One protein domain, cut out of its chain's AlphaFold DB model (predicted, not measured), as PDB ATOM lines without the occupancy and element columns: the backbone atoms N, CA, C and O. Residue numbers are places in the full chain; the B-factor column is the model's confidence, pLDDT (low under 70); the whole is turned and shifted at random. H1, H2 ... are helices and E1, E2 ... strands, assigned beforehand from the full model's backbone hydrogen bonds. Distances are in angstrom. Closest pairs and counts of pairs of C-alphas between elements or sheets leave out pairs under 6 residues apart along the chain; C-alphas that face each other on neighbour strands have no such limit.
ATOM      1  N   SER A   5     -40.574  26.329  91.581       98.12
ATOM      2  CA  SER A   5     -41.271  25.115  91.142       98.12
ATOM      3  C   SER A   5     -40.526  23.867  91.616       98.12
ATOM      4  O   SER A   5     -39.376  23.622  91.254       98.12
ATOM      5  N   GLU A   6     -41.189  23.019  92.406       97.94
ATOM      6  CA  GLU A   6     -40.623  21.729  92.814       97.94
ATOM      7  C   GLU A   6     -40.288  20.839  91.613       97.94
ATOM      8  O   GLU A   6     -39.202  20.258  91.562       97.94
ATOM      9  N   LYS A   7     -41.177  20.801  90.614       98.31
ATOM     10  CA  LYS A   7     -40.977  20.045  89.375       98.31
ATOM     11  C   LYS A   7     -39.707  20.489  88.649       98.31
ATOM     12  O   LYS A   7     -38.921  19.644  88.221       98.31
ATOM     13  N   ASP A   8     -39.477  21.796  88.553       98.19
ATOM     14  CA  ASP A   8     -38.310  22.350  87.865       98.19
ATOM     15  C   ASP A   8     -37.034  22.081  88.664       98.19
ATOM     16  O   ASP A   8     -36.007  21.764  88.073       98.19
ATOM     17  N   ARG A   9     -37.087  22.125  90.003       97.56
ATOM     18  CA  ARG A   9     -35.943  21.756  90.856       97.56
ATOM     19  C   ARG A   9     -35.562  20.282  90.717       97.56
ATOM     20  O   ARG A   9     -34.375  19.960  90.711       97.56
ATOM     21  N   ILE A  10     -36.542  19.384  90.598       97.75
ATOM     22  CA  ILE A  10     -36.292  17.957  90.339       97.75
ATOM     23  C   ILE A  10     -35.659  17.776  88.955       97.75
ATOM     24  O   ILE A  10     -34.652  17.077  88.828       97.75
ATOM     25  N   LEU A  11     -36.210  18.440  87.935       97.62
ATOM     26  CA  LEU A  11     -35.685  18.405  86.570       97.62
ATOM     27  C   LEU A  11     -34.250  18.939  86.495       97.62
ATOM     28  O   LEU A  11     -33.386  18.293  85.904       97.62
ATOM     29  N   PHE A  12     -33.986  20.068  87.149       97.62
ATOM     30  CA  PHE A  12     -32.658  20.657  87.262       97.62
ATOM     31  C   PHE A  12     -31.662  19.638  87.812       97.62
ATOM     32  O   PHE A  12     -30.697  19.308  87.133       97.62
ATOM     33  N   ARG A  13     -31.946  19.051  88.984       96.31
ATOM     34  CA  ARG A  13     -31.062  18.056  89.621       96.31
ATOM     35  C   ARG A  13     -30.795  16.851  88.721       96.31
ATOM     36  O   ARG A  13     -29.655  16.394  88.633       96.31
ATOM     37  N   LYS A  14     -31.827  16.331  88.046       95.81
ATOM     38  CA  LYS A  14     -31.697  15.219  87.089       95.81
ATOM     39  C   LYS A  14     -30.694  15.555  85.977       95.81
ATOM     40  O   LYS A  14     -29.836  14.734  85.660       95.81
ATOM     41  N   ILE A  15     -30.792  16.747  85.395       96.12
ATOM     42  CA  ILE A  15     -29.945  17.151  84.267       96.12
ATOM     43  C   ILE A  15     -28.532  17.481  84.744       96.12
ATOM     44  O   ILE A  15     -27.567  16.934  84.215       96.12
ATOM     45  N   THR A  16     -28.386  18.309  85.781       95.62
ATOM     46  CA  THR A  16     -27.069  18.777  86.241       95.62
ATOM     47  C   THR A  16     -26.195  17.651  86.788       95.62
ATOM     48  O   THR A  16     -24.993  17.653  86.547       95.62
ATOM     49  N   SER A  17     -26.783  16.652  87.456       94.25
ATOM     50  CA  SER A  17     -26.048  15.489  87.994       94.25
ATOM     51  C   SER A  17     -25.433  14.582  86.922       94.25
ATOM     52  O   SER A  17     -24.537  13.794  87.222       94.25
ATOM     53  N   SER A  18     -25.897  14.676  85.673       92.25
ATOM     54  CA  SER A  18     -25.397  13.872  84.552       92.25
ATOM     55  C   SER A  18     -24.784  14.706  83.424       92.25
ATOM     56  O   SER A  18     -24.356  14.146  82.409       92.25
ATOM     57  N   ALA A  19     -24.712  16.027  83.603       94.19
ATOM     58  CA  ALA A  19     -24.147  16.940  82.626       94.19
ATOM     59  C   ALA A  19     -22.651  16.671  82.427       94.19
ATOM     60  O   ALA A  19     -21.874  16.539  83.378       94.19
ATOM     61  N   LYS A  20     -22.236  16.593  81.164       93.06
ATOM     62  CA  LYS A  20     -20.821  16.511  80.793       93.06
ATOM     63  C   LYS A  20     -20.203  17.908  80.765       93.06
ATOM     64  O   LYS A  20     -20.897  18.887  80.516       93.06
ATOM     65  N   SER A  21     -18.883  17.972  80.936       92.12
ATOM     66  CA  SER A  21     -18.105  19.206  80.762       92.12
ATOM     67  C   SER A  21     -18.419  19.877  79.420       92.12
ATOM     68  O   SER A  21     -18.586  19.200  78.401       92.12
ATOM     69  N   THR A  22     -18.469  21.205  79.406       91.31
ATOM     70  CA  THR A  22     -18.655  22.018  78.195       91.31
ATOM     71  C   THR A  22     -17.385  22.150  77.347       91.31
ATOM     72  O   THR A  22     -17.457  22.595  76.206       91.31
ATOM     73  N   THR A  23     -16.235  21.711  77.870       88.25
ATOM     74  CA  THR A  23     -14.928  21.751  77.195       88.25
ATOM     75  C   THR A  23     -14.190  20.412  77.267       88.25
ATOM     76  O   THR A  23     -14.348  19.663  78.239       88.25
ATOM     77  N   ASN A  24     -13.342  20.144  76.268       86.38
ATOM     78  CA  ASN A  24     -12.415  19.006  76.228       86.38
ATOM     79  C   ASN A  24     -11.024  19.316  76.824       86.38
ATOM     80  O   ASN A  24     -10.197  18.410  76.930       86.38
ATOM     81  N   ARG A  25     -10.739  20.572  77.207       82.25
ATOM     82  CA  ARG A  25      -9.424  21.007  77.726       82.25
ATOM     83  C   ARG A  25      -9.348  21.017  79.248       82.25
ATOM     84  O   ARG A  25      -8.626  20.222  79.841       82.25
ATOM     85  N   PHE A  26     -10.047  21.966  79.870       81.88
ATOM     86  CA  PHE A  26     -10.012  22.209  81.312       81.88
ATOM     87  C   PHE A  26     -11.392  22.660  81.785       81.88
ATOM     88  O   PHE A  26     -11.734  23.841  81.735       81.88
ATOM     89  N   GLY A  27     -12.203  21.679  82.174       86.94
ATOM     90  CA  GLY A  27     -13.590  21.876  82.578       86.94
ATOM     91  C   GLY A  27     -13.877  21.314  83.960       86.94
ATOM     92  O   GLY A  27     -12.981  20.850  84.664       86.94
ATOM     93  N   VAL A  28     -15.151  21.356  84.335       89.12
ATOM     94  CA  VAL A  28     -15.631  20.934  85.651       89.12
ATOM     95  C   VAL A  28     -16.746  19.915  85.474       89.12
ATOM     96  O   VAL A  28     -17.518  19.969  84.516       89.12
ATOM     97  N   ILE A  29     -16.806  18.965  86.399       91.06
ATOM     98  CA  ILE A  29     -17.871  17.971  86.526       91.06
ATOM     99  C   ILE A  29     -18.416  18.027  87.954       91.06
ATOM    100  O   ILE A  29     -17.705  18.471  88.850       91.06
ATOM    101  N   GLN A  30     -19.652  17.566  88.161       89.75
ATOM    102  CA  GLN A  30     -20.265  17.435  89.495       89.75
ATOM    103  C   GLN A  30     -20.224  18.737  90.327       89.75
ATOM    104  O   GLN A  30     -19.824  18.753  91.489       89.75
ATOM    105  N   TYR A  31     -20.587  19.861  89.699       93.50
ATOM    106  CA  TYR A  31     -20.617  21.197  90.315       93.50
ATOM    107  C   TYR A  31     -22.050  21.735  90.456       93.50
ATOM    108  O   TYR A  31     -22.281  22.944  90.527       93.50
ATOM    109  N   GLU A  32     -23.034  20.836  90.543       93.06
ATOM    110  CA  GLU A  32     -24.460  21.152  90.669       93.06
ATOM    111  C   GLU A  32     -24.794  22.025  91.884       93.06
ATOM    112  O   GLU A  32     -25.769  22.777  91.850       93.06
ATOM    113  N   PHE A  33     -23.987  21.965  92.946       92.12
ATOM    114  CA  PHE A  33     -24.155  22.828  94.113       92.12
ATOM    115  C   PHE A  33     -23.928  24.303  93.758       92.12
ATOM    116  O   PHE A  33     -24.758  25.152  94.082       92.12
ATOM    117  N   ILE A  34     -22.845  24.600  93.033       94.06
ATOM    118  CA  ILE A  34     -22.526  25.962  92.587       94.06
ATOM    119  C   ILE A  34     -23.549  26.415  91.538       94.06
ATOM    120  O   ILE A  34     -24.064  27.528  91.621       94.06
ATOM    121  N   LEU A  35     -23.939  25.534  90.609       95.75
ATOM    122  CA  LEU A  35     -25.013  25.832  89.655       95.75
ATOM    123  C   LEU A  35     -26.333  26.177  90.363       95.75
ATOM    124  O   LEU A  35     -27.025  27.104  89.950       95.75
ATOM    125  N   SER A  36     -26.668  25.473  91.451       95.38
ATOM    126  CA  SER A  36     -27.853  25.774  92.263       95.38
ATOM    127  C   SER A  36     -27.752  27.157  92.905       95.38
ATOM    128  O   SER A  36     -28.740  27.883  92.923       95.38
ATOM    129  N   PHE A  37     -26.573  27.549  93.399       95.31
ATOM    130  CA  PHE A  37     -26.348  28.898  93.920       95.31
ATOM    131  C   PHE A  37     -26.603  29.964  92.846       95.31
ATOM    132  O   PHE A  37     -27.372  30.896  93.088       95.31
ATOM    133  N   TYR A  38     -26.035  29.795  91.647       96.06
ATOM    134  CA  TYR A  38     -26.268  30.720  90.536       96.06
ATOM    135  C   TYR A  38     -27.743  30.786  90.149       96.06
ATOM    136  O   TYR A  38     -28.269  31.883  89.986       96.06
ATOM    137  N   TRP A  39     -28.430  29.648  90.047       97.06
ATOM    138  CA  TRP A  39     -29.847  29.639  89.696       97.06
ATOM    139  C   TRP A  39     -30.723  30.274  90.781       97.06
ATOM    140  O   TRP A  39     -31.650  31.005  90.464       97.06
ATOM    141  N   ILE A  40     -30.437  30.050  92.062       96.00
ATOM    142  CA  ILE A  40     -31.283  30.581  93.138       96.00
ATOM    143  C   ILE A  40     -31.055  32.080  93.352       96.00
ATOM    144  O   ILE A  40     -32.020  32.812  93.560       96.00
ATOM    145  N   TYR A  41     -29.801  32.536  93.324       95.00
ATOM    146  CA  TYR A  41     -29.452  33.857  93.856       95.00
ATOM    147  C   TYR A  41     -28.955  34.859  92.819       95.00
ATOM    148  O   TYR A  41     -29.064  36.058  93.057       95.00
ATOM    149  N   VAL A  42     -28.390  34.401  91.701       94.56
ATOM    150  CA  VAL A  42     -27.660  35.287  90.778       94.56
ATOM    151  C   VAL A  42     -28.411  35.462  89.460       94.56
ATOM    152  O   VAL A  42     -28.594  36.583  88.997       94.56
ATOM    153  N   TYR A  43     -28.878  34.363  88.870       94.31
ATOM    154  CA  TYR A  43     -29.487  34.330  87.544       94.31
ATOM    155  C   TYR A  43     -30.777  33.485  87.507       94.31
ATOM    156  O   TYR A  43     -30.862  32.542  86.714       94.31
ATOM    157  N   PRO A  44     -31.796  33.789  88.333       95.12
ATOM    158  CA  PRO A  44     -33.006  32.964  88.439       95.12
ATOM    159  C   PRO A  44     -33.762  32.770  87.123       95.12
ATOM    160  O   PRO A  44     -34.312  31.693  86.889       95.12
ATOM    161  N   GLU A  45     -33.704  33.758  86.234       96.19
ATOM    162  CA  GLU A  45     -34.429  33.752  84.960       96.19
ATOM    163  C   GLU A  45     -33.601  33.234  83.774       96.19
ATOM    164  O   GLU A  45     -34.127  33.066  82.678       96.19
ATOM    165  N   ASN A  46     -32.311  32.941  83.964       97.19
ATOM    166  CA  ASN A  46     -31.415  32.628  82.844       97.19
ATOM    167  C   ASN A  46     -31.305  31.128  82.538       97.19
ATOM    168  O   ASN A  46     -30.565  30.752  81.635       97.19
ATOM    169  N   PHE A  47     -31.988  30.258  83.284       97.81
ATOM    170  CA  PHE A  47     -31.926  28.805  83.095       97.81
ATOM    171  C   PHE A  47     -33.106  28.329  82.247       97.81
ATOM    172  O   PHE A  47     -34.256  28.341  82.697       97.81
ATOM    173  N   TYR A  48     -32.831  27.861  81.033       96.69
ATOM    174  CA  TYR A  48     -33.837  27.451  80.054       96.69
ATOM    175  C   TYR A  48     -33.734  25.954  79.783       96.69
ATOM    176  O   TYR A  48     -32.663  25.460  79.446       96.69
ATOM    177  N   TYR A  49     -34.846  25.232  79.929       96.75
ATOM    178  CA  TYR A  49     -34.906  23.807  79.617       96.75
ATOM    179  C   TYR A  49     -35.319  23.597  78.161       96.75
ATOM    180  O   TYR A  49     -36.335  24.142  77.730       96.75
ATOM    181  N   PHE A  50     -34.563  22.767  77.448       93.50
ATOM    182  CA  PHE A  50     -34.810  22.363  76.069       93.50
ATOM    183  C   PHE A  50     -35.150  20.865  76.035       93.50
ATOM    184  O   PHE A  50     -34.249  20.023  76.124       93.50
ATOM    185  N   PRO A  51     -36.446  20.504  75.915       92.06
ATOM    186  CA  PRO A  51     -36.886  19.113  76.006       92.06
ATOM    187  C   PRO A  51     -36.311  18.203  74.918       92.06
ATOM    188  O   PRO A  51     -36.039  17.038  75.192       92.06
ATOM    189  N   GLU A  52     -36.102  18.724  73.703       89.50
ATOM    190  CA  GLU A  52     -35.617  17.939  72.556       89.50
ATOM    191  C   GLU A  52     -34.254  17.284  72.807       89.50
ATOM    192  O   GLU A  52     -33.969  16.215  72.270       89.50
ATOM    193  N   ASN A  53     -33.421  17.912  73.638       89.44
ATOM    194  CA  ASN A  53     -32.067  17.456  73.937       89.44
ATOM    195  C   ASN A  53     -31.872  17.070  75.411       89.44
ATOM    196  O   ASN A  53     -30.738  16.816  75.816       89.44
ATOM    197  N   ASP A  54     -32.951  17.062  76.205       93.75
ATOM    198  CA  ASP A  54     -32.924  16.939  77.671       93.75
ATOM    199  C   ASP A  54     -31.806  17.795  78.300       93.75
ATOM    200  O   ASP A  54     -30.998  17.319  79.103       93.75
ATOM    201  N   SER A  55     -31.722  19.060  77.875       95.56
ATOM    202  CA  SER A  55     -30.635  19.973  78.230       95.56
ATOM    203  C   SER A  55     -31.137  21.237  78.914       95.56
ATOM    204  O   SER A  55     -32.267  21.682  78.713       95.56
ATOM    205  N   ILE A  56     -30.272  21.833  79.731       97.31
ATOM    206  CA  ILE A  56     -30.472  23.175  80.271       97.31
ATOM    207  C   ILE A  56     -29.395  24.078  79.693       97.31
ATOM    208  O   ILE A  56     -28.209  23.789  79.826       97.31
ATOM    209  N   LEU A  57     -29.801  25.176  79.072       96.50
ATOM    210  CA  LEU A  57     -28.887  26.231  78.656       96.50
ATOM    211  C   LEU A  57     -29.015  27.395  79.631       96.50
ATOM    212  O   LEU A  57     -30.127  27.771  80.015       96.50
ATOM    213  N   VAL A  58     -27.876  27.965  80.018       97.19
ATOM    214  CA  VAL A  58     -27.838  29.174  80.840       97.19
ATOM    215  C   VAL A  58     -27.506  30.355  79.946       97.19
ATOM    216  O   VAL A  58     -26.377  30.480  79.471       97.19
ATOM    217  N   LEU A  59     -28.508  31.186  79.679       96.00
ATOM    218  CA  LEU A  59     -28.480  32.193  78.623       96.00
ATOM    219  C   LEU A  59     -28.783  33.568  79.197       96.00
ATOM    220  O   LEU A  59     -29.703  33.725  79.999       96.00
ATOM    221  N   HIS A  60     -28.042  34.570  78.751       94.88
ATOM    222  CA  HIS A  60     -28.308  35.957  79.094       94.88
ATOM    223  C   HIS A  60     -28.196  36.827  77.849       94.88
ATOM    224  O   HIS A  60     -27.180  36.801  77.159       94.88
ATOM    225  N   LEU A  61     -29.241  37.596  77.564       92.44
ATOM    226  CA  LEU A  61     -29.228  38.571  76.486       92.44
ATOM    227  C   LEU A  61     -28.929  39.952  77.069       92.44
ATOM    228  O   LEU A  61     -29.739  40.489  77.824       92.44
ATOM    229  N   ASP A  62     -27.787  40.525  76.694       91.44
ATOM    230  CA  ASP A  62     -27.433  41.911  77.003       91.44
ATOM    231  C   ASP A  62     -27.377  42.718  75.704       91.44
ATOM    232  O   ASP A  62     -26.439  42.606  74.909       91.44
ATOM    233  N   LYS A  63     -28.419  43.521  75.465       91.62
ATOM    234  CA  LYS A  63     -28.637  44.262  74.213       91.62
ATOM    235  C   LYS A  63     -28.604  43.321  73.002       91.62
ATOM    236  O   LYS A  63     -29.557  42.586  72.789       91.62
ATOM    237  N   LYS A  64     -27.519  43.352  72.226       92.19
ATOM    238  CA  LYS A  64     -27.310  42.551  71.012       92.19
ATOM    239  C   LYS A  64     -26.262  41.449  71.199       92.19
ATOM    240  O   LYS A  64     -25.788  40.876  70.222       92.19
ATOM    241  N   VAL A  65     -25.867  41.183  72.445       93.00
ATOM    242  CA  VAL A  65     -24.894  40.150  72.800       93.00
ATOM    243  C   VAL A  65     -25.612  39.013  73.514       93.00
ATOM    244  O   VAL A  65     -26.120  39.184  74.626       93.00
ATOM    245  N   LEU A  66     -25.625  37.838  72.889       93.31
ATOM    246  CA  LEU A  66     -26.095  36.612  73.518       93.31
ATOM    247  C   LEU A  66     -24.939  35.961  74.277       93.31
ATOM    248  O   LEU A  66     -23.991  35.440  73.689       93.31
ATOM    249  N   TRP A  67     -25.037  35.946  75.597       94.50
ATOM    250  CA  TRP A  67     -24.155  35.161  76.441       94.50
ATOM    251  C   TRP A  67     -24.707  33.756  76.638       94.50
ATOM    252  O   TRP A  67     -25.817  33.569  77.137       94.50
ATOM    253  N   ILE A  68     -23.880  32.768  76.318       95.00
ATOM    254  CA  ILE A  68     -24.089  31.367  76.666       95.00
ATOM    255  C   ILE A  68     -23.144  31.056  77.823       95.00
ATOM    256  O   ILE A  68     -21.953  30.797  77.633       95.00
ATOM    257  N   TYR A  69     -23.664  31.142  79.044       95.38
ATOM    258  CA  TYR A  69     -22.883  30.915  80.256       95.38
ATOM    259  C   TYR A  69     -22.580  29.437  80.482       95.38
ATOM    260  O   TYR A  69     -21.491  29.126  80.963       95.38
ATOM    261  N   ASP A  70     -23.508  28.547  80.121       95.19
ATOM    262  CA  ASP A  70     -23.327  27.101  80.246       95.19
ATOM    263  C   ASP A  70     -24.300  26.304  79.366       95.19
ATOM    264  O   ASP A  70     -25.367  26.801  78.989       95.19
ATOM    265  N   ILE A  71     -23.940  25.052  79.082       95.81
ATOM    266  CA  ILE A  71     -24.777  24.063  78.390       95.81
ATOM    267  C   ILE A  71     -24.702  22.753  79.175       95.81
ATOM    268  O   ILE A  71     -23.736  21.993  79.090       95.81
ATOM    269  N   LEU A  72     -25.757  22.476  79.931       95.94
ATOM    270  CA  LEU A  72     -25.869  21.326  80.815       95.94
ATOM    271  C   LEU A  72     -26.632  20.223  80.085       95.94
ATOM    272  O   LEU A  72     -27.858  20.252  79.983       95.94
ATOM    273  N   CYS A  73     -25.900  19.251  79.551       94.44
ATOM    274  CA  CYS A  73     -26.480  18.119  78.836       94.44
ATOM    275  C   CYS A  73     -25.656  16.844  79.051       94.44
ATOM    276  O   CYS A  73     -24.420  16.874  79.135       94.44
ATOM    277  N   ARG A  74     -26.342  15.700  79.138       89.88
ATOM    278  CA  ARG A  74     -25.694  14.382  79.229       89.88
ATOM    279  C   ARG A  74     -25.149  13.931  77.874       89.88
ATOM    280  O   ARG A  74     -24.032  13.410  77.775       89.88
ATOM    281  N   ASP A  75     -25.945  14.143  76.835       86.00
ATOM    282  CA  ASP A  75     -25.652  13.710  75.474       86.00
ATOM    283  C   ASP A  75     -25.041  14.852  74.649       86.00
ATOM    284  O   ASP A  75     -24.585  15.863  75.194       86.00
ATOM    285  N   SER A  76     -24.905  14.660  73.338       83.31
ATOM    286  CA  SER A  76     -24.437  15.710  72.432       83.31
ATOM    287  C   SER A  76     -25.516  16.774  72.242       83.31
ATOM    288  O   SER A  76     -26.663  16.442  71.954       83.31
ATOM    289  N   PHE A  77     -25.126  18.039  72.338       91.06
ATOM    290  CA  PHE A  77     -25.952  19.188  71.980       91.06
ATOM    291  C   PHE A  77     -25.345  19.843  70.739       91.06
ATOM    292  O   PHE A  77     -24.124  20.002  70.701       91.06
ATOM    293  N   SER A  78     -26.167  20.185  69.741       91.06
ATOM    294  CA  SER A  78     -25.683  20.881  68.546       91.06
ATOM    295  C   SER A  78     -25.877  22.384  68.698       91.06
ATOM    296  O   SER A  78     -27.011  22.863  68.646       91.06
ATOM    297  N   ILE A  79     -24.782  23.126  68.884       90.31
ATOM    298  CA  ILE A  79     -24.845  24.591  68.979       90.31
ATOM    299  C   ILE A  79     -25.239  25.172  67.626       90.31
ATOM    300  O   ILE A  79     -26.107  26.035  67.584       90.31
ATOM    301  N   SER A  80     -24.671  24.674  66.524       89.12
ATOM    302  CA  SER A  80     -25.012  25.186  65.191       89.12
ATOM    303  C   SER A  80     -26.508  25.038  64.907       89.12
ATOM    304  O   SER A  80     -27.139  25.996  64.472       89.12
ATOM    305  N   LYS A  81     -27.102  23.871  65.203       88.69
ATOM    306  CA  LYS A  81     -28.548  23.663  65.032       88.69
ATOM    307  C   LYS A  81     -29.354  24.598  65.932       88.69
ATOM    308  O   LYS A  81     -30.254  25.269  65.449       88.69
ATOM    309  N   PHE A  82     -28.998  24.679  67.212       88.69
ATOM    310  CA  PHE A  82     -29.668  25.564  68.161       88.69
ATOM    311  C   PHE A  82     -29.679  27.028  67.703       88.69
ATOM    312  O   PHE A  82     -30.710  27.688  67.776       88.69
ATOM    313  N   LEU A  83     -28.544  27.525  67.212       87.31
ATOM    314  CA  LEU A  83     -28.423  28.897  66.726       87.31
ATOM    315  C   LEU A  83     -29.169  29.127  65.407       87.31
ATOM    316  O   LEU A  83     -29.637  30.234  65.185       87.31
ATOM    317  N   LEU A  84     -29.296  28.110  64.548       85.44
ATOM    318  CA  LEU A  84     -30.107  28.187  63.326       85.44
ATOM    319  C   LEU A  84     -31.609  28.218  63.626       85.44
ATOM    320  O   LEU A  84     -32.351  28.925  62.949       85.44
ATOM    321  N   ASP A  85     -32.050  27.451  64.624       84.50
ATOM    322  CA  ASP A  85     -33.455  27.395  65.037       84.50
ATOM    323  C   ASP A  85     -33.882  28.676  65.782       84.50
ATOM    324  O   ASP A  85     -35.070  29.000  65.855       84.50
ATOM    325  N   TRP A  86     -32.922  29.425  66.334       80.12
ATOM    326  CA  TRP A  86     -33.182  30.678  67.032       80.12
ATOM    327  C   TRP A  86     -33.131  31.865  66.062       80.12
ATOM    328  O   TRP A  86     -32.155  32.050  65.343       80.12
ATOM    329  N   ASN A  87     -34.162  32.718  66.054       73.12
ATOM    330  CA  ASN A  87     -34.101  33.976  65.310       73.12
ATOM    331  C   ASN A  87     -33.065  34.930  65.940       73.12
ATOM    332  O   ASN A  87     -33.352  35.594  66.937       73.12
ATOM    333  N   LEU A  88     -31.866  34.977  65.357       80.31
ATOM    334  CA  LEU A  88     -30.739  35.811  65.784       80.31
ATOM    335  C   LEU A  88     -30.654  37.147  65.022       80.31
ATOM    336  O   LEU A  88     -29.608  37.786  65.069       80.31
ATOM    337  N   GLU A  89     -31.712  37.582  64.328       79.38
ATOM    338  CA  GLU A  89     -31.717  38.809  63.503       79.38
ATOM    339  C   GLU A  89     -31.217  40.067  64.244       79.38
ATOM    340  O   GLU A  89     -30.570  40.919  63.637       79.38
ATOM    341  N   ASP A  90     -31.449  40.155  65.558       85.00
ATOM    342  CA  ASP A  90     -31.023  41.283  66.398       85.00
ATOM    343  C   ASP A  90     -29.709  41.040  67.172       85.00
ATOM    344  O   ASP A  90     -29.257  41.915  67.919       85.00
ATOM    345  N   ILE A  91     -29.081  39.868  67.019       89.62
ATOM    346  CA  ILE A  91     -27.855  39.479  67.730       89.62
ATOM    347  C   ILE A  91     -26.626  39.774  66.867       89.62
ATOM    348  O   ILE A  91     -26.460  39.234  65.778       89.62
ATOM    349  N   GLU A  92     -25.725  40.603  67.388       90.31
ATOM    350  CA  GLU A  92     -24.459  40.966  66.734       90.31
ATOM    351  C   GLU A  92     -23.286  40.104  67.217       90.31
ATOM    352  O   GLU A  92     -22.291  39.955  66.507       90.31
ATOM    353  N   GLU A  93     -23.376  39.537  68.424       89.50
ATOM    354  CA  GLU A  93     -22.285  38.777  69.030       89.50
ATOM    355  C   GLU A  93     -22.802  37.641  69.921       89.50
ATOM    356  O   GLU A  93     -23.736  37.816  70.705       89.50
ATOM    357  N   ILE A  94     -22.143  36.482  69.848       90.19
ATOM    358  CA  ILE A  94     -22.357  35.363  70.769       90.19
ATOM    359  C   ILE A  94     -21.088  35.175  71.592       90.19
ATOM    360  O   ILE A  94     -20.007  34.962  71.041       90.19
ATOM    361  N   ARG A  95     -21.221  35.218  72.917       91.44
ATOM    362  CA  ARG A  95     -20.110  35.021  73.852       91.44
ATOM    363  C   ARG A  95     -20.310  33.771  74.686       91.44
ATOM    364  O   ARG A  95     -21.382  33.539  75.238       91.44
ATOM    365  N   PHE A  96     -19.241  33.000  74.839       91.25
ATOM    366  CA  PHE A  96     -19.236  31.790  75.652       91.25
ATOM    367  C   PHE A  96     -18.574  32.053  77.006       91.25
ATOM    368  O   PHE A  96     -17.459  32.567  77.080       91.25
ATOM    369  N   GLY A  97     -19.241  31.649  78.089       91.00
ATOM    370  CA  GLY A  97     -18.684  31.653  79.449       91.00
ATOM    371  C   GLY A  97     -17.692  30.512  79.720       91.00
ATOM    372  O   GLY A  97     -17.259  30.325  80.855       91.00
ATOM    373  N   PHE A  98     -17.347  29.727  78.703       89.38
ATOM    374  CA  PHE A  98     -16.490  28.543  78.751       89.38
ATOM    375  C   PHE A  98     -15.740  28.391  77.418       89.38
ATOM    376  O   PHE A  98     -16.005  29.131  76.474       89.38
ATOM    377  N   CYS A  99     -14.816  27.432  77.312       88.75
ATOM    378  CA  CYS A  99     -14.246  27.030  76.021       88.75
ATOM    379  C   CYS A  99     -15.200  26.077  75.279       88.75
ATOM    380  O   CYS A  99     -15.321  24.930  75.701       88.75
ATOM    381  N   PRO A 100     -15.845  26.473  74.168       87.62
ATOM    382  CA  PRO A 100     -16.848  25.643  73.497       87.62
ATOM    383  C   PRO A 100     -16.256  24.560  72.576       87.62
ATOM    384  O   PRO A 100     -16.898  24.133  71.624       87.62
ATOM    385  N   ASP A 101     -15.041  24.079  72.844       87.25
ATOM    386  CA  ASP A 101     -14.293  23.162  71.969       87.25
ATOM    387  C   ASP A 101     -14.825  21.718  71.945       87.25
ATOM    388  O   ASP A 101     -14.305  20.864  71.223       87.25
ATOM    389  N   ARG A 102     -15.861  21.433  72.739       89.12
ATOM    390  CA  ARG A 102     -16.636  20.191  72.666       89.12
ATOM    391  C   ARG A 102     -17.766  20.255  71.632       89.12
ATOM    392  O   ARG A 102     -18.251  19.202  71.221       89.12
ATOM    393  N   PHE A 103     -18.201  21.448  71.245       90.25
ATOM    394  CA  PHE A 103     -19.410  21.648  70.453       90.25
ATOM    395  C   PHE A 103     -19.102  21.933  68.983       90.25
ATOM    396  O   PHE A 103     -18.009  22.363  68.615       90.25
ATOM    397  N   ASP A 104     -20.092  21.689  68.135       90.62
ATOM    398  CA  ASP A 104     -20.082  22.093  66.739       90.62
ATOM    399  C   ASP A 104     -20.323  23.604  66.636       90.62
ATOM    400  O   ASP A 104     -21.380  24.117  66.987       90.62
ATOM    401  N   LEU A 105     -19.321  24.321  66.141       82.88
ATOM    402  CA  LEU A 105     -19.391  25.759  65.866       82.88
ATOM    403  C   LEU A 105     -19.334  26.006  64.356       82.88
ATOM    404  O   LEU A 105     -18.689  26.946  63.888       82.88
ATOM    405  N   LEU A 106     -19.925  25.095  63.580       73.75
ATOM    406  CA  LEU A 106     -19.875  25.154  62.125       73.75
ATOM    407  C   LEU A 106     -20.493  26.477  61.664       73.75
ATOM    408  O   LEU A 106     -21.553  26.872  62.138       73.75
ATOM    409  N   ASN A 107     -19.830  27.140  60.716       66.06
ATOM    410  CA  ASN A 107     -20.264  28.409  60.119       66.06
ATOM    411  C   ASN A 107     -20.231  29.638  61.048       66.06
ATOM    412  O   ASN A 107     -20.796  30.668  60.687       66.06
ATOM    413  N   LEU A 108     -19.555  29.574  62.202       70.81
ATOM    414  CA  LEU A 108     -19.317  30.749  63.048       70.81
ATOM    415  C   LEU A 108     -17.893  31.282  62.852       70.81
ATOM    416  O   LEU A 108     -16.918  30.531  62.934       70.81
ATOM    417  N   GLU A 109     -17.756  32.592  62.642       69.75
ATOM    418  CA  GLU A 109     -16.456  33.260  62.730       69.75
ATOM    419  C   GLU A 109     -16.023  33.336  64.200       69.75
ATOM    420  O   GLU A 109     -16.532  34.133  64.987       69.75
ATOM    421  N   ILE A 110     -15.073  32.484  64.591       69.69
ATOM    422  CA  ILE A 110     -14.568  32.449  65.965       69.69
ATOM    423  C   ILE A 110     -13.468  33.499  66.125       69.69
ATOM    424  O   ILE A 110     -12.324  33.294  65.705       69.69
ATOM    425  N   LYS A 111     -13.783  34.602  66.805       69.38
ATOM    426  CA  LYS A 111     -12.762  35.495  67.359       69.38
ATOM    427  C   LYS A 111     -12.273  34.921  68.683       69.38
ATOM    428  O   LYS A 111     -12.984  34.938  69.682       69.38
ATOM    429  N   ASN A 112     -11.047  34.403  68.693       62.94
ATOM    430  CA  ASN A 112     -10.379  33.944  69.914       62.94
ATOM    431  C   ASN A 112      -9.800  35.128  70.700       62.94
ATOM    432  O   ASN A 112      -8.632  35.111  71.093       62.94
ATOM    433  N   ASP A 113     -10.624  36.143  70.945       59.56
ATOM    434  CA  ASP A 113     -10.308  37.200  71.892       59.56
ATOM    435  C   ASP A 113     -10.538  36.613  73.281       59.56
ATOM    436  O   ASP A 113     -11.549  36.852  73.941       59.56
ATOM    437  N   ILE A 114      -9.605  35.766  73.727       55.47
ATOM    438  CA  ILE A 114      -9.510  35.453  75.146       55.47
ATOM    439  C   ILE A 114      -9.101  36.771  75.774       55.47
ATOM    440  O   ILE A 114      -7.915  37.092  75.839       55.47
ATOM    441  N   ILE A 115     -10.106  37.555  76.175       52.88
ATOM    442  CA  ILE A 115      -9.926  38.704  77.043       52.88
ATOM    443  C   ILE A 115      -9.153  38.123  78.210       52.88
ATOM    444  O   ILE A 115      -9.692  37.323  78.979       52.88
ATOM    445  N   THR A 116      -7.859  38.423  78.266       48.09
ATOM    446  CA  THR A 116      -7.007  38.092  79.392       48.09
ATOM    447  C   THR A 116      -7.666  38.767  80.577       48.09
ATOM    448  O   THR A 116      -7.475  39.959  80.798       48.09
ATOM    449  N   GLN A 117      -8.532  38.036  81.280       47.69
ATOM    450  CA  GLN A 117      -9.045  38.452  82.566       47.69
ATOM    451  C   GLN A 117      -7.814  38.446  83.460       47.69
ATOM    452  O   GLN A 117      -7.415  37.407  83.985       47.69
ATOM    453  N   THR A 118      -7.167  39.605  83.556       45.94
ATOM    454  CA  THR A 118      -6.076  39.873  84.495       45.94
ATOM    455  C   THR A 118      -6.517  39.608  85.937       45.94
ATOM    456  O   THR A 118      -5.670  39.344  86.780       45.94
ATOM    457  N   ASP A 119      -7.835  39.552  86.169       49.66
ATOM    458  CA  ASP A 119      -8.490  39.306  87.454       49.66
ATOM    459  C   ASP A 119      -9.149  37.915  87.542       49.66
ATOM    460  O   ASP A 119     -10.166  37.740  88.213       49.66
ATOM    461  N   SER A 120      -8.619  36.898  86.849       55.00
ATOM    462  CA  SER A 120      -9.073  35.519  87.084       55.00
ATOM    463  C   SER A 120      -8.791  35.134  88.548       55.00
ATOM    464  O   SER A 120      -7.623  35.103  88.938       55.00
ATOM    465  N   PRO A 121      -9.805  34.785  89.366       55.75
ATOM    466  CA  PRO A 121      -9.616  34.483  90.790       55.75
ATOM    467  C   PRO A 121      -8.924  33.128  91.040       55.75
ATOM    468  O   PRO A 121      -8.733  32.718  92.185       55.75
ATOM    469  N   LEU A 122      -8.563  32.398  89.979       61.50
ATOM    470  CA  LEU A 122      -8.013  31.049  90.060       61.50
ATOM    471  C   LEU A 122      -6.484  31.070  90.086       61.50
ATOM    472  O   LEU A 122      -5.825  31.350  89.083       61.50
ATOM    473  N   PHE A 123      -5.917  30.666  91.219       62.00
ATOM    474  CA  PHE A 123      -4.483  30.437  91.364       62.00
ATOM    475  C   PHE A 123      -4.154  28.972  91.088       62.00
ATOM    476  O   PHE A 123      -4.580  28.071  91.808       62.00
ATOM    477  N   VAL A 124      -3.354  28.726  90.054       63.06
ATOM    478  CA  VAL A 124      -2.944  27.377  89.665       63.06
ATOM    479  C   VAL A 124      -1.489  27.142  90.086       63.06
ATOM    480  O   VAL A 124      -0.559  27.642  89.454       63.06
ATOM    481  N   LYS A 125      -1.267  26.370  91.157       59.56
ATOM    482  CA  LYS A 125       0.083  26.060  91.662       59.56
ATOM    483  C   LYS A 125       0.698  24.876  90.904       59.56
ATOM    484  O   LYS A 125       0.179  23.770  90.963       59.56
ATOM    485  N   GLY A 126       1.826  25.098  90.224       61.91
ATOM    486  CA  GLY A 126       2.657  24.025  89.644       61.91
ATOM    487  C   GLY A 126       2.117  23.350  88.374       61.91
ATOM    488  O   GLY A 126       2.700  22.371  87.926       61.91
ATOM    489  N   PHE A 127       1.036  23.862  87.779       59.72
ATOM    490  CA  PHE A 127       0.359  23.238  86.629       59.72
ATOM    491  C   PHE A 127       0.499  24.038  85.318       59.72
ATOM    492  O   PHE A 127      -0.025  23.641  84.280       59.72
ATOM    493  N   GLN A 128       1.203  25.176  85.345       57.59
ATOM    494  CA  GLN A 128       1.327  26.077  84.192       57.59
ATOM    495  C   GLN A 128       2.022  25.413  82.991       57.59
ATOM    496  O   GLN A 128       1.666  25.697  81.855       57.59
ATOM    497  N   SER A 129       2.951  24.479  83.223       55.78
ATOM    498  CA  SER A 129       3.628  23.731  82.151       55.78
ATOM    499  C   SER A 129       2.775  22.615  81.530       55.78
ATOM    500  O   SER A 129       3.074  22.173  80.422       55.78
ATOM    501  N   ALA A 130       1.718  22.155  82.211       56.75
ATOM    502  CA  ALA A 130       0.824  21.103  81.717       56.75
ATOM    503  C   ALA A 130      -0.274  21.648  80.784       56.75
ATOM    504  O   ALA A 130      -0.811  20.917  79.948       56.75
ATOM    505  N   LEU A 131      -0.591  22.940  80.893       63.66
ATOM    506  CA  LEU A 131      -1.593  23.614  80.075       63.66
ATOM    507  C   LEU A 131      -0.955  24.073  78.761       63.66
ATOM    508  O   LEU A 131      -0.400  25.160  78.652       63.66
ATOM    509  N   LYS A 132      -1.037  23.217  77.739       61.25
ATOM    510  CA  LYS A 132      -0.435  23.443  76.410       61.25
ATOM    511  C   LYS A 132      -1.046  24.610  75.617       61.25
ATOM    512  O   LYS A 132      -0.535  24.948  74.554       61.25
ATOM    513  N   SER A 133      -2.153  25.188  76.081       68.00
ATOM    514  CA  SER A 133      -2.867  26.268  75.394       68.00
ATOM    515  C   SER A 133      -3.700  27.086  76.375       68.00
ATOM    516  O   SER A 133      -4.100  26.571  77.422       68.00
ATOM    517  N   THR A 134      -4.009  28.327  76.007       72.00
ATOM    518  CA  THR A 134      -4.935  29.180  76.752       72.00
ATOM    519  C   THR A 134      -6.316  28.523  76.850       72.00
ATOM    520  O   THR A 134      -6.803  27.901  75.898       72.00
ATOM    521  N   PHE A 135      -6.944  28.658  78.014       77.38
ATOM    522  CA  PHE A 135      -8.270  28.126  78.312       77.38
ATOM    523  C   PHE A 135      -9.075  29.156  79.105       77.38
ATOM    524  O   PHE A 135      -8.514  30.025  79.774       77.38
ATOM    525  N   LEU A 136     -10.396  29.025  79.048       79.94
ATOM    526  CA  LEU A 136     -11.345  29.756  79.868       79.94
ATOM    527  C   LEU A 136     -11.997  28.757  80.819       79.94
ATOM    528  O   LEU A 136     -12.689  27.837  80.380       79.94
ATOM    529  N   PHE A 137     -11.774  28.930  82.120       85.06
ATOM    530  CA  PHE A 137     -12.471  28.123  83.114       85.06
ATOM    531  C   PHE A 137     -13.972  28.457  83.102       85.06
ATOM    532  O   PHE A 137     -14.287  29.658  83.124       85.06
ATOM    533  N   PRO A 138     -14.879  27.455  83.089       89.88
ATOM    534  CA  PRO A 138     -16.322  27.682  83.025       89.88
ATOM    535  C   PRO A 138     -16.801  28.698  84.064       89.88
ATOM    536  O   PRO A 138     -16.505  28.576  85.253       89.88
ATOM    537  N   MET A 139     -17.516  29.724  83.611       90.12
ATOM    538  CA  MET A 139     -17.888  30.869  84.441       90.12
ATOM    539  C   MET A 139     -18.776  30.470  85.623       90.12
ATOM    540  O   MET A 139     -18.524  30.918  86.738       90.12
ATOM    541  N   LEU A 140     -19.751  29.581  85.410       92.25
ATOM    542  CA  LEU A 140     -20.669  29.126  86.462       92.25
ATOM    543  C   LEU A 140     -20.072  28.068  87.400       92.25
ATOM    544  O   LEU A 140     -20.759  27.580  88.294       92.25
TER     545      LEU A 140
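What this domain is: This is residues 5 to 140 of the 143 residues of an uncharacterized protein of Leptospira interrogans serogroup Icterohaemorrhagiae serovar copenhageni (strain Fiocruz L1-130) (UniProt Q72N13). Little regular structure is here: a small, strongly twisted sheet with H1 across it, H2 grazing it, and a long tail, residues 97 to 140, of which 123 to 130 stick out. The printed part has 136 residues, 53 in named elements, mixed class: H1 H2 E1 E2 E3 H3 E4. The mixed sheet runs E1 E2 E3 E4. The whole is compact, radius of gyration of the C-alphas 15.4 A, spanning 45 by 35 by 27 A.

Where its parts are: Find C-alpha 6 at (-40.623, 21.729, 92.814), where H1, residues 6 to 16, begins; then H2, residues 32 to 42; E1, residues 47 to 50; E2, residues 55 to 62, 22.2 A from first to last C-alpha; E3, residues 65 to 72; H3, residues 79 to 85; and E4, residues 93 to 96, which ends at C-alpha 96 at (-19.236, 31.790, 75.652).

How they stand to each other: E1 E2 E3 make a meander, each strand antiparallel to the one before; look at N 48 and O 57, 2.9 A, and N 58 and O 70, 3.0 A. E4 is parallel to E3, N 66 and O 93 2.9 A apart. H1 has a height of 9.7 A over the sheet, its closest C-alphas to E2 being Ile 15 and Ser 55, 6.7 A. H3 is not on it. In H1, H2 and H3 every O i to N i+4 pair is within hydrogen-bond range.

The domain as a whole: The printed part has no cut; H1 to H2 is a long link. Residues 107 and 109 to 133 have pLDDT under 70.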